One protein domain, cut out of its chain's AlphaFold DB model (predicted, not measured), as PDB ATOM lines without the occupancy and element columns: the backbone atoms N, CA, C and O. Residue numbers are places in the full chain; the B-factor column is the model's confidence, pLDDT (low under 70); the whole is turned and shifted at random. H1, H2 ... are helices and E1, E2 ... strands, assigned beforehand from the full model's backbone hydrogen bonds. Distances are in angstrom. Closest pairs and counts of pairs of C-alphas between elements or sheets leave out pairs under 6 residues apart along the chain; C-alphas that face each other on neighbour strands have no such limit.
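Overview. This is residues 32 to 107 of the 107 residues of an uncharacterized protein of Candidatus Thermofonsia Clade 2 bacterium (UniProt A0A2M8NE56). A long, narrow antiparallel sheet of three strands has one long helix, H1, sticking out from it as an arm in residues 92 to 106, the two making an open V. The order E1, E2, E3 across the sheet is also that along the chain, a meander, each strand the antiparallel neighbour of the one before; H1 follows. The 76 printed residues are mixed, helices and strands, and loose, with a radius of gyration of the C-alphas of 15.7 A and spans of 45 by 36 by 18 A.

Along the chain. E2, residues 53 to 65, is 34.6 A long; E1, residues 36 to 47, 32.4 A, begins at C-alpha 36 (-13.493, -25.856, -56.558). E3 is residues 68 to 72. H1, residues 85 to 106, 31.7 A, ends at C-alpha 106 (-13.014, -27.143, -31.201).

Arrangement. Hairpin E1 and E2 has N 42 and O 58 at 2.9 A; hairpin E2 and E3 has N 63 and O 70 at 3.0 A. E1 and E3 are apart. H1 only grazes the sheet with residues 85 to 88; the closest C-alphas of E2 and H1, Arg 53 and Glu 85, are 6.1 A apart. In H1 every O i to N i+4 pair is within hydrogen-bond range.

Size, cuts and confidence. The printed part has no cut. The link E3 to H1 is long, 12 residues. pLDDT is under 70 at residues 32 to 38, 73 to 74 and 107.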
ATOM      1  N   ILE A  32     -19.347 -27.814 -60.998       52.22
ATOM      2  CA  ILE A  32     -18.459 -26.662 -60.757       52.22
ATOM      3  C   ILE A  32     -18.124 -26.500 -59.262       52.22
ATOM      4  O   ILE A  32     -17.003 -26.113 -58.924       52.22
ATOM      5  N   TYR A  33     -19.067 -26.795 -58.360       50.06
ATOM      6  CA  TYR A  33     -18.809 -26.783 -56.914       50.06
ATOM      7  C   TYR A  33     -17.905 -27.944 -56.465       50.06
ATOM      8  O   TYR A  33     -17.073 -27.745 -55.585       50.06
ATOM      9  N   ARG A  34     -17.985 -29.125 -57.097       50.84
ATOM     10  CA  ARG A  34     -17.061 -30.249 -56.829       50.84
ATOM     11  C   ARG A  34     -15.634 -29.992 -57.325       50.84
ATOM     12  O   ARG A  34     -14.684 -30.540 -56.771       50.84
ATOM     13  N   GLU A  35     -15.470 -29.152 -58.341       54.94
ATOM     14  CA  GLU A  35     -14.171 -28.820 -58.946       54.94
ATOM     15  C   GLU A  35     -13.428 -27.665 -58.257       54.94
ATOM     16  O   GLU A  35     -12.274 -27.382 -58.592       54.94
ATOM     17  N   LYS A  36     -14.061 -26.995 -57.287       58.25
ATOM     18  CA  LYS A  36     -13.493 -25.856 -56.558       58.25
ATOM     19  C   LYS A  36     -13.469 -26.161 -55.064       58.25
ATOM     20  O   LYS A  36     -14.504 -26.144 -54.408       58.25
ATOM     21  N   ARG A  37     -12.281 -26.370 -54.488       59.97
ATOM     22  CA  ARG A  37     -12.124 -26.267 -53.026       59.97
ATOM     23  C   ARG A  37     -12.118 -24.793 -52.626       59.97
ATOM     24  O   ARG A  37     -11.727 -23.937 -53.424       59.97
ATOM     25  N   GLY A  38     -12.559 -24.516 -51.397       64.44
ATOM     26  CA  GLY A  38     -12.610 -23.169 -50.827       64.44
ATOM     27  C   GLY A  38     -11.344 -22.356 -51.123       64.44
ATOM     28  O   GLY A  38     -10.230 -22.883 -51.140       64.44
ATOM     29  N   GLY A  39     -11.532 -21.072 -51.418       75.00
ATOM     30  CA  GLY A  39     -10.433 -20.147 -51.682       75.00
ATOM     31  C   GLY A  39      -9.976 -19.421 -50.422       75.00
ATOM     32  O   GLY A  39     -10.763 -19.228 -49.498       75.00
ATOM     33  N   TRP A  40      -8.725 -18.968 -50.406       82.69
ATOM     34  CA  TRP A  40      -8.183 -18.098 -49.359       82.69
ATOM     35  C   TRP A  40      -7.671 -16.796 -49.964       82.69
ATOM     36  O   TRP A  40      -7.413 -16.712 -51.165       82.69
ATOM     37  N   ILE A  41      -7.569 -15.757 -49.142       85.12
ATOM     38  CA  ILE A  41      -6.968 -14.490 -49.551       85.12
ATOM     39  C   ILE A  41      -5.494 -14.514 -49.153       85.12
ATOM     40  O   ILE A  41      -5.162 -14.797 -48.001       85.12
ATOM     41  N   GLU A  42      -4.630 -14.216 -50.113       87.75
ATOM     42  CA  GLU A  42      -3.221 -13.886 -49.907       87.75
ATOM     43  C   GLU A  42      -2.995 -12.410 -50.217       87.75
ATOM     44  O   GLU A  42      -3.780 -11.797 -50.945       87.75
ATOM     45  N   PHE A  43      -1.920 -11.850 -49.678       89.50
ATOM     46  CA  PHE A  43      -1.530 -10.472 -49.929       89.50
ATOM     47  C   PHE A  43      -0.156 -10.447 -50.575       89.50
ATOM     48  O   PHE A  43       0.807 -10.954 -50.011       89.50
ATOM     49  N   ASP A  44      -0.090  -9.849 -51.757       89.25
ATOM     50  CA  ASP A  44       1.177  -9.499 -52.384       89.25
ATOM     51  C   ASP A  44       1.651  -8.155 -51.838       89.25
ATOM     52  O   ASP A  44       0.868  -7.204 -51.778       89.25
ATOM     53  N   ILE A  45       2.938  -8.057 -51.523       91.38
ATOM     54  CA  ILE A  45       3.569  -6.824 -51.051       91.38
ATOM     55  C   ILE A  45       4.226  -6.131 -52.243       91.38
ATOM     56  O   ILE A  45       4.968  -6.760 -52.998       91.38
ATOM     57  N   LYS A  46       3.958  -4.837 -52.425       91.75
ATOM     58  CA  LYS A  46       4.696  -3.989 -53.371       91.75
ATOM     59  C   LYS A  46       5.039  -2.657 -52.732       91.75
ATOM     60  O   LYS A  46       4.276  -2.158 -51.913       91.75
ATOM     61  N   ILE A  47       6.143  -2.067 -53.166       92.62
ATOM     62  CA  ILE A  47       6.520  -0.707 -52.794       92.62
ATOM     63  C   ILE A  47       5.891   0.251 -53.813       92.62
ATOM     64  O   ILE A  47       5.961   0.006 -55.020       92.62
ATOM     65  N   ASN A  48       5.186   1.279 -53.342       89.75
ATOM     66  CA  ASN A  48       4.626   2.312 -54.216       89.75
ATOM     67  C   ASN A  48       5.696   3.354 -54.596       89.75
ATOM     68  O   ASN A  48       6.816   3.329 -54.097       89.75
ATOM     69  N   LYS A  49       5.347   4.302 -55.474       88.88
ATOM     70  CA  LYS A  49       6.269   5.374 -55.894       88.88
ATOM     71  C   LYS A  49       6.741   6.270 -54.736       88.88
ATOM     72  O   LYS A  49       7.767   6.916 -54.871       88.88
ATOM     73  N   ALA A  50       6.004   6.296 -53.626       89.31
ATOM     74  CA  ALA A  50       6.339   7.045 -52.417       89.31
ATOM     75  C   ALA A  50       7.178   6.228 -51.408       89.31
ATOM     76  O   ALA A  50       7.415   6.695 -50.301       89.31
ATOM     77  N   GLY A  51       7.597   5.002 -51.748       90.56
ATOM     78  CA  GLY A  51       8.382   4.140 -50.857       90.56
ATOM     79  C   GLY A  51       7.568   3.373 -49.806       90.56
ATOM     80  O   GLY A  51       8.131   2.611 -49.024       90.56
ATOM     81  N   GLU A  52       6.241   3.505 -49.786       92.12
ATOM     82  CA  GLU A  52       5.382   2.804 -48.829       92.12
ATOM     83  C   GLU A  52       5.095   1.361 -49.270       92.12
ATOM     84  O   GLU A  52       4.847   1.078 -50.450       92.12
ATOM     85  N   ARG A  53       5.022   0.444 -48.299       92.00
ATOM     86  CA  ARG A  53       4.525  -0.921 -48.520       92.00
ATOM     87  C   ARG A  53       3.010  -0.918 -48.697       92.00
ATOM     88  O   ARG A  53       2.260  -0.470 -47.828       92.00
ATOM     89  N   VAL A  54       2.565  -1.481 -49.813       93.25
ATOM     90  CA  VAL A  54       1.158  -1.634 -50.174       93.25
ATOM     91  C   VAL A  54       0.841  -3.107 -50.398       93.25
ATOM     92  O   VAL A  54       1.515  -3.808 -51.158       93.25
ATOM     93  N   TYR A  55      -0.230  -3.556 -49.756       91.56
ATOM     94  CA  TYR A  55      -0.680  -4.937 -49.717       91.56
ATOM     95  C   TYR A  55      -1.862  -5.139 -50.661       91.56
ATOM     96  O   TYR A  55      -2.929  -4.543 -50.499       91.56
ATOM     97  N   TYR A  56      -1.696  -6.015 -51.648       89.06
ATOM     98  CA  TYR A  56      -2.707  -6.297 -52.662       89.06
ATOM     99  C   TYR A  56      -3.339  -7.664 -52.446       89.06
ATOM    100  O   TYR A  56      -2.685  -8.694 -52.600       89.06
ATOM    101  N   ALA A  57      -4.643  -7.678 -52.177       88.25
ATOM    102  CA  ALA A  57      -5.377  -8.920 -52.002       88.25
ATOM    103  C   ALA A  57      -5.474  -9.728 -53.306       88.25
ATOM    104  O   ALA A  57      -5.861  -9.234 -54.376       88.25
ATOM    105  N   ARG A  58      -5.194 -11.022 -53.193       88.00
ATOM    106  CA  ARG A  58      -5.351 -12.039 -54.231       88.00
ATOM    107  C   ARG A  58      -6.181 -13.185 -53.683       88.00
ATOM    108  O   ARG A  58      -5.896 -13.718 -52.618       88.00
ATOM    109  N   ARG A  59      -7.216 -13.590 -54.417       84.19
ATOM    110  CA  ARG A  59      -8.056 -14.729 -54.038       84.19
ATOM    111  C   ARG A  59      -7.439 -15.987 -54.618       84.19
ATOM    112  O   ARG A  59      -7.609 -16.248 -55.795       84.19
ATOM    113  N   ARG A  60      -6.754 -16.795 -53.826       84.06
ATOM    114  CA  ARG A  60      -6.320 -18.120 -54.265       84.06
ATOM    115  C   ARG A  60      -7.501 -19.069 -54.304       84.06
ATOM    116  O   ARG A  60      -8.433 -18.970 -53.509       84.06
ATOM    117  N   SER A  61      -7.458 -19.995 -55.248       85.00
ATOM    118  CA  SER A  61      -8.396 -21.110 -55.290       85.00
ATOM    119  C   SER A  61      -7.681 -22.348 -55.793       85.00
ATOM    120  O   SER A  61      -6.799 -22.256 -56.650       85.00
ATOM    121  N   TRP A  62      -8.062 -23.507 -55.279       82.94
ATOM    122  CA  TRP A  62      -7.633 -24.772 -55.853       82.94
ATOM    123  C   TRP A  62      -8.460 -25.068 -57.101       82.94
ATOM    124  O   TRP A  62      -9.682 -24.912 -57.087       82.94
ATOM    125  N   LYS A  63      -7.794 -25.509 -58.168       85.50
ATOM    126  CA  LYS A  63      -8.441 -26.029 -59.374       85.50
ATOM    127  C   LYS A  63      -7.900 -27.415 -59.675       85.50
ATOM    128  O   LYS A  63      -6.716 -27.673 -59.471       85.50
ATOM    129  N   ARG A  64      -8.763 -28.292 -60.176       84.75
ATOM    130  CA  ARG A  64      -8.366 -29.626 -60.619       84.75
ATOM    131  C   ARG A  64      -7.787 -29.550 -62.035       84.75
ATOM    132  O   ARG A  64      -8.415 -28.975 -62.919       84.75
ATOM    133  N   ARG A  65      -6.591 -30.099 -62.245       84.62
ATOM    134  CA  ARG A  65      -5.956 -30.261 -63.564       84.62
ATOM    135  C   ARG A  65      -5.365 -31.663 -63.632       84.62
ATOM    136  O   ARG A  65      -4.552 -32.002 -62.781       84.62
ATOM    137  N   GLY A  66      -5.825 -32.481 -64.580       84.19
ATOM    138  CA  GLY A  66      -5.352 -33.866 -64.722       84.19
ATOM    139  C   GLY A  66      -5.500 -34.703 -63.443       84.19
ATOM    140  O   GLY A  66      -4.589 -35.423 -63.070       84.19
ATOM    141  N   GLY A  67      -6.599 -34.538 -62.696       85.06
ATOM    142  CA  GLY A  67      -6.833 -35.256 -61.434       85.06
ATOM    143  C   GLY A  67      -6.148 -34.660 -60.195       85.06
ATOM    144  O   GLY A  67      -6.660 -34.861 -59.091       85.06
ATOM    145  N   VAL A  68      -5.104 -33.845 -60.367       87.69
ATOM    146  CA  VAL A  68      -4.336 -33.208 -59.285       87.69
ATOM    147  C   VAL A  68      -4.927 -31.847 -58.901       87.69
ATOM    148  O   VAL A  68      -5.414 -31.087 -59.745       87.69
ATOM    149  N   TRP A  69      -4.890 -31.520 -57.607       82.88
ATOM    150  CA  TRP A  69      -5.248 -30.194 -57.107       82.88
ATOM    151  C   TRP A  69      -4.076 -29.233 -57.264       82.88
ATOM    152  O   TRP A  69      -3.063 -29.354 -56.581       82.88
ATOM    153  N   VAL A  70      -4.238 -28.235 -58.125       86.31
ATOM    154  CA  VAL A  70      -3.217 -27.217 -58.377       86.31
ATOM    155  C   VAL A  70      -3.681 -25.878 -57.816       86.31
ATOM    156  O   VAL A  70      -4.850 -25.491 -57.952       86.31
ATOM    157  N   LYS A  71      -2.761 -25.147 -57.173       82.25
ATOM    158  CA  LYS A  71      -3.014 -23.768 -56.742       82.25
ATOM    159  C   LYS A  71      -3.214 -22.912 -57.985       82.25
ATOM    160  O   LYS A  71      -2.317 -22.784 -58.811       82.25
ATOM    161  N   SER A  72      -4.376 -22.286 -58.109       82.06
ATOM    162  CA  SER A  72      -4.608 -21.285 -59.142       82.06
ATOM    163  C   SER A  72      -4.516 -19.886 -58.544       82.06
ATOM    164  O   SER A  72      -5.110 -19.584 -57.504       82.06
ATOM    165  N   SER A  73      -3.738 -19.036 -59.214       67.12
ATOM    166  CA  SER A  73      -3.614 -17.615 -58.908       67.12
ATOM    167  C   SER A  73      -4.449 -16.816 -59.899       67.12
ATOM    168  O   SER A  73      -3.955 -16.484 -60.976       67.12
ATOM    169  N   PRO A  74      -5.719 -16.502 -59.617       69.75
ATOM    170  CA  PRO A  74      -6.373 -15.462 -60.385       69.75
ATOM    171  C   PRO A  74      -5.690 -14.111 -60.116       69.75
ATOM    172  O   PRO A  74      -4.937 -13.931 -59.153       69.75
ATOM    173  N   LYS A  75      -5.957 -13.159 -61.015       73.69
ATOM    174  CA  LYS A  75      -5.486 -11.773 -60.930       73.69
ATOM    175  C   LYS A  75      -5.906 -11.128 -59.597       73.69
ATOM    176  O   LYS A  75      -6.772 -11.633 -58.882       73.69
ATOM    177  N   ARG A  76      -5.295  -9.979 -59.289       79.81
ATOM    178  CA  ARG A  76      -5.645  -9.120 -58.143       79.81
ATOM    179  C   ARG A  76      -7.162  -9.013 -57.970       79.81
ATOM    180  O   ARG A  76      -7.877  -8.747 -58.938       79.81
ATOM    181  N   VAL A  77      -7.634  -9.152 -56.735       82.00
ATOM    182  CA  VAL A  77      -9.049  -8.951 -56.413       82.00
ATOM    183  C   VAL A  77      -9.329  -7.454 -56.451       82.00
ATOM    184  O   VAL A  77      -8.974  -6.732 -55.527       82.00
ATOM    185  N   LYS A  78      -9.927  -6.965 -57.542       82.38
ATOM    186  CA  LYS A  78     -10.174  -5.524 -57.733       82.38
ATOM    187  C   LYS A  78     -11.146  -4.930 -56.707       82.38
ATOM    188  O   LYS A  78     -11.040  -3.744 -56.433       82.38
ATOM    189  N   SER A  79     -12.045  -5.740 -56.146       84.12
ATOM    190  CA  SER A  79     -13.017  -5.301 -55.137       84.12
ATOM    191  C   SER A  79     -12.406  -5.041 -53.759       84.12
ATOM    192  O   SER A  79     -13.015  -4.345 -52.956       84.12
ATOM    193  N   ILE A  80     -11.211  -5.569 -53.475       85.06
ATOM    194  CA  ILE A  80     -10.503  -5.299 -52.226       85.06
ATOM    195  C   ILE A  80      -9.481  -4.206 -52.518       85.06
ATOM    196  O   ILE A  80      -8.568  -4.393 -53.331       85.06
ATOM    197  N   LYS A  81      -9.659  -3.049 -51.876       89.56
ATOM    198  CA  LYS A  81      -8.726  -1.931 -52.009       89.56
ATOM    199  C   LYS A  81      -7.332  -2.359 -51.524       89.56
ATOM    200  O   LYS A  81      -7.238  -3.147 -50.580       89.56
ATOM    201  N   PRO A  82      -6.254  -1.874 -52.163       91.56
ATOM    202  CA  PRO A  82      -4.911  -2.061 -51.635       91.56
ATOM    203  C   PRO A  82      -4.837  -1.470 -50.228       91.56
ATOM    204  O   PRO A  82      -5.338  -0.373 -49.996       91.56
ATOM    205  N   MET A  83      -4.246  -2.215 -49.303       93.94
ATOM    206  CA  MET A  83      -4.123  -1.814 -47.904       93.94
ATOM    207  C   MET A  83      -2.721  -1.284 -47.625       93.94
ATOM    208  O   MET A  83      -1.751  -1.760 -48.221       93.94
ATOM    209  N   LYS A  84      -2.610  -0.318 -46.713       94.12
ATOM    210  CA  LYS A  84      -1.313   0.100 -46.166       94.12
ATOM    211  C   LYS A  84      -0.864  -0.877 -45.076       94.12
ATOM    212  O   LYS A  84      -1.653  -1.691 -44.599       94.12
ATOM    213  N   GLU A  85       0.397  -0.775 -44.664       90.81
ATOM    214  CA  GLU A  85       0.989  -1.602 -43.599       90.81
ATOM    215  C   GLU A  85       0.105  -1.678 -42.346       90.81
ATOM    216  O   GLU A  85      -0.224  -2.766 -41.888       90.81
ATOM    217  N   LYS A  86      -0.366  -0.534 -41.839       93.00
ATOM    218  CA  LYS A  86      -1.193  -0.480 -40.624       93.00
ATOM    219  C   LYS A  86      -2.504  -1.264 -40.763       93.00
ATOM    220  O   LYS A  86      -2.878  -2.020 -39.869       93.00
ATOM    221  N   ASP A  87      -3.179  -1.132 -41.904       92.25
ATOM    222  CA  ASP A  87      -4.421  -1.859 -42.186       92.25
ATOM    223  C   ASP A  87      -4.169  -3.365 -42.316       92.25
ATOM    224  O   ASP A  87      -4.960  -4.183 -41.838       92.25
ATOM    225  N   TYR A  88      -3.039  -3.737 -42.922       90.81
ATOM    226  CA  TYR A  88      -2.619  -5.127 -43.036       90.81
ATOM    227  C   TYR A  88      -2.332  -5.756 -41.664       90.81
ATOM    228  O   TYR A  88      -2.826  -6.849 -41.386       90.81
ATOM    229  N   GLN A  89      -1.620  -5.057 -40.778       92.12
ATOM    230  CA  GLN A  89      -1.363  -5.526 -39.411       92.12
ATOM    231  C   GLN A  89      -2.672  -5.749 -38.640       92.12
ATOM    232  O   GLN A  89      -2.880  -6.812 -38.051       92.12
ATOM    233  N   ASN A  90      -3.616  -4.808 -38.742       94.75
ATOM    234  CA  ASN A  90      -4.949  -4.950 -38.155       94.75
ATOM    235  C   ASN A  90      -5.703  -6.171 -38.708       94.75
ATOM    236  O   ASN A  90      -6.352  -6.904 -37.957       94.75
ATOM    237  N   TYR A  91      -5.616  -6.418 -40.018       90.44
ATOM    238  CA  TYR A  91      -6.196  -7.605 -40.641       90.44
ATOM    239  C   TYR A  91      -5.578  -8.901 -40.092       90.44
ATOM    240  O   TYR A  91      -6.308  -9.837 -39.751       90.44
ATOM    241  N   VAL A  92      -4.247  -8.964 -39.981       90.06
ATOM    242  CA  VAL A  92      -3.532 -10.140 -39.465       90.06
ATOM    243  C   VAL A  92      -3.904 -10.405 -38.007       90.06
ATOM    244  O   VAL A  92      -4.218 -11.547 -37.665       90.06
ATOM    245  N   ALA A  93      -3.955  -9.365 -37.174       92.75
ATOM    246  CA  ALA A  93      -4.359  -9.473 -35.776       92.75
ATOM    247  C   ALA A  93      -5.775 -10.057 -35.638       92.75
ATOM    248  O   ALA A  93      -5.960 -11.076 -34.971       92.75
ATOM    249  N   LYS A  94      -6.758  -9.495 -36.361       93.38
ATOM    250  CA  LYS A  94      -8.143 -10.005 -36.378       93.38
ATOM    251  C   LYS A  94      -8.220 -11.450 -36.863       93.38
ATOM    252  O   LYS A  94      -8.943 -12.268 -36.293       93.38
ATOM    253  N   ARG A  95      -7.457 -11.797 -37.905       90.62
ATOM    254  CA  ARG A  95      -7.395 -13.167 -38.432       90.62
ATOM    255  C   ARG A  95      -6.845 -14.146 -37.395       90.62
ATOM    256  O   ARG A  95      -7.384 -15.242 -37.265       90.62
ATOM    257  N   ASN A  96      -5.787 -13.774 -36.679       92.19
ATOM    258  CA  ASN A  96      -5.176 -14.617 -35.654       92.19
ATOM    259  C   ASN A  96      -6.088 -14.773 -34.436       92.19
ATOM    260  O   ASN A  96      -6.251 -15.886 -33.944       92.19
ATOM    261  N   GLN A  97      -6.760 -13.703 -34.010       92.12
ATOM    262  CA  GLN A  97      -7.783 -13.777 -32.969       92.12
ATOM    263  C   GLN A  97      -8.905 -14.749 -33.362       92.12
ATOM    264  O   GLN A  97      -9.253 -15.638 -32.590       92.12
ATOM    265  N   ALA A  98      -9.416 -14.655 -34.594       89.75
ATOM    266  CA  ALA A  98     -10.453 -15.561 -35.085       89.75
ATOM    267  C   ALA A  98      -9.987 -17.027 -35.164       89.75
ATOM    268  O   ALA A  98     -10.800 -17.932 -34.985       89.75
ATOM    269  N   LYS A  99      -8.698 -17.278 -35.437       89.44
ATOM    270  CA  LYS A  99      -8.117 -18.630 -35.374       89.44
ATOM    271  C   LYS A  99      -8.120 -19.170 -33.947       89.44
ATOM    272  O   LYS A  99      -8.671 -20.242 -33.740       89.44
ATOM    273  N   ARG A 100      -7.615 -18.393 -32.983       91.69
ATOM    274  CA  ARG A 100      -7.591 -18.776 -31.561       91.69
ATOM    275  C   ARG A 100      -8.986 -19.117 -31.037       91.69
ATOM    276  O   ARG A 100      -9.173 -20.147 -30.410       91.69
ATOM    277  N   VAL A 101      -9.993 -18.300 -31.363       91.62
ATOM    278  CA  VAL A 101     -11.391 -18.563 -30.966       91.62
ATOM    279  C   VAL A 101     -11.912 -19.885 -31.543       91.62
ATOM    280  O   VAL A 101     -12.645 -20.604 -30.871       91.62
ATOM    281  N   ARG A 102     -11.543 -20.231 -32.784       89.62
ATOM    282  CA  ARG A 102     -11.930 -21.517 -33.390       89.62
ATOM    283  C   ARG A 102     -11.207 -22.698 -32.761       89.62
ATOM    284  O   ARG A 102     -11.818 -23.749 -32.638       89.62
ATOM    285  N   GLU A 103      -9.935 -22.532 -32.417       88.38
ATOM    286  CA  GLU A 103      -9.146 -23.559 -31.732       88.38
ATOM    287  C   GLU A 103      -9.752 -23.859 -30.362       88.38
ATOM    288  O   GLU A 103     -10.061 -25.011 -30.101       88.38
ATOM    289  N   ILE A 104     -10.057 -22.830 -29.564       89.81
ATOM    290  CA  ILE A 104     -10.725 -22.985 -28.261       89.81
ATOM    291  C   ILE A 104     -12.101 -23.649 -28.406       89.81
ATOM    292  O   ILE A 104     -12.455 -24.499 -27.608       89.81
ATOM    293  N   ARG A 105     -12.891 -23.274 -29.420       84.12
ATOM    294  CA  ARG A 105     -14.230 -23.851 -29.638       84.12
ATOM    295  C   ARG A 105     -14.204 -25.337 -30.025       84.12
ATOM    296  O   ARG A 105     -15.204 -26.019 -29.828       84.12
ATOM    297  N   ASN A 106     -13.137 -25.783 -30.679       80.19
ATOM    298  CA  ASN A 106     -13.014 -27.143 -31.201       80.19
ATOM    299  C   ASN A 106     -12.114 -28.039 -30.328       80.19
ATOM    300  O   ASN A 106     -11.896 -29.188 -30.712       80.19
ATOM    301  N   ALA A 107     -11.559 -27.493 -29.243       69.38
ATOM    302  CA  ALA A 107     -10.852 -28.220 -28.193       69.38
ATOM    303  C   ALA A 107     -11.861 -28.728 -27.157       69.38
ATOM    304  O   ALA A 107     -11.650 -29.858 -26.668       69.38
TER     305      ALA A 107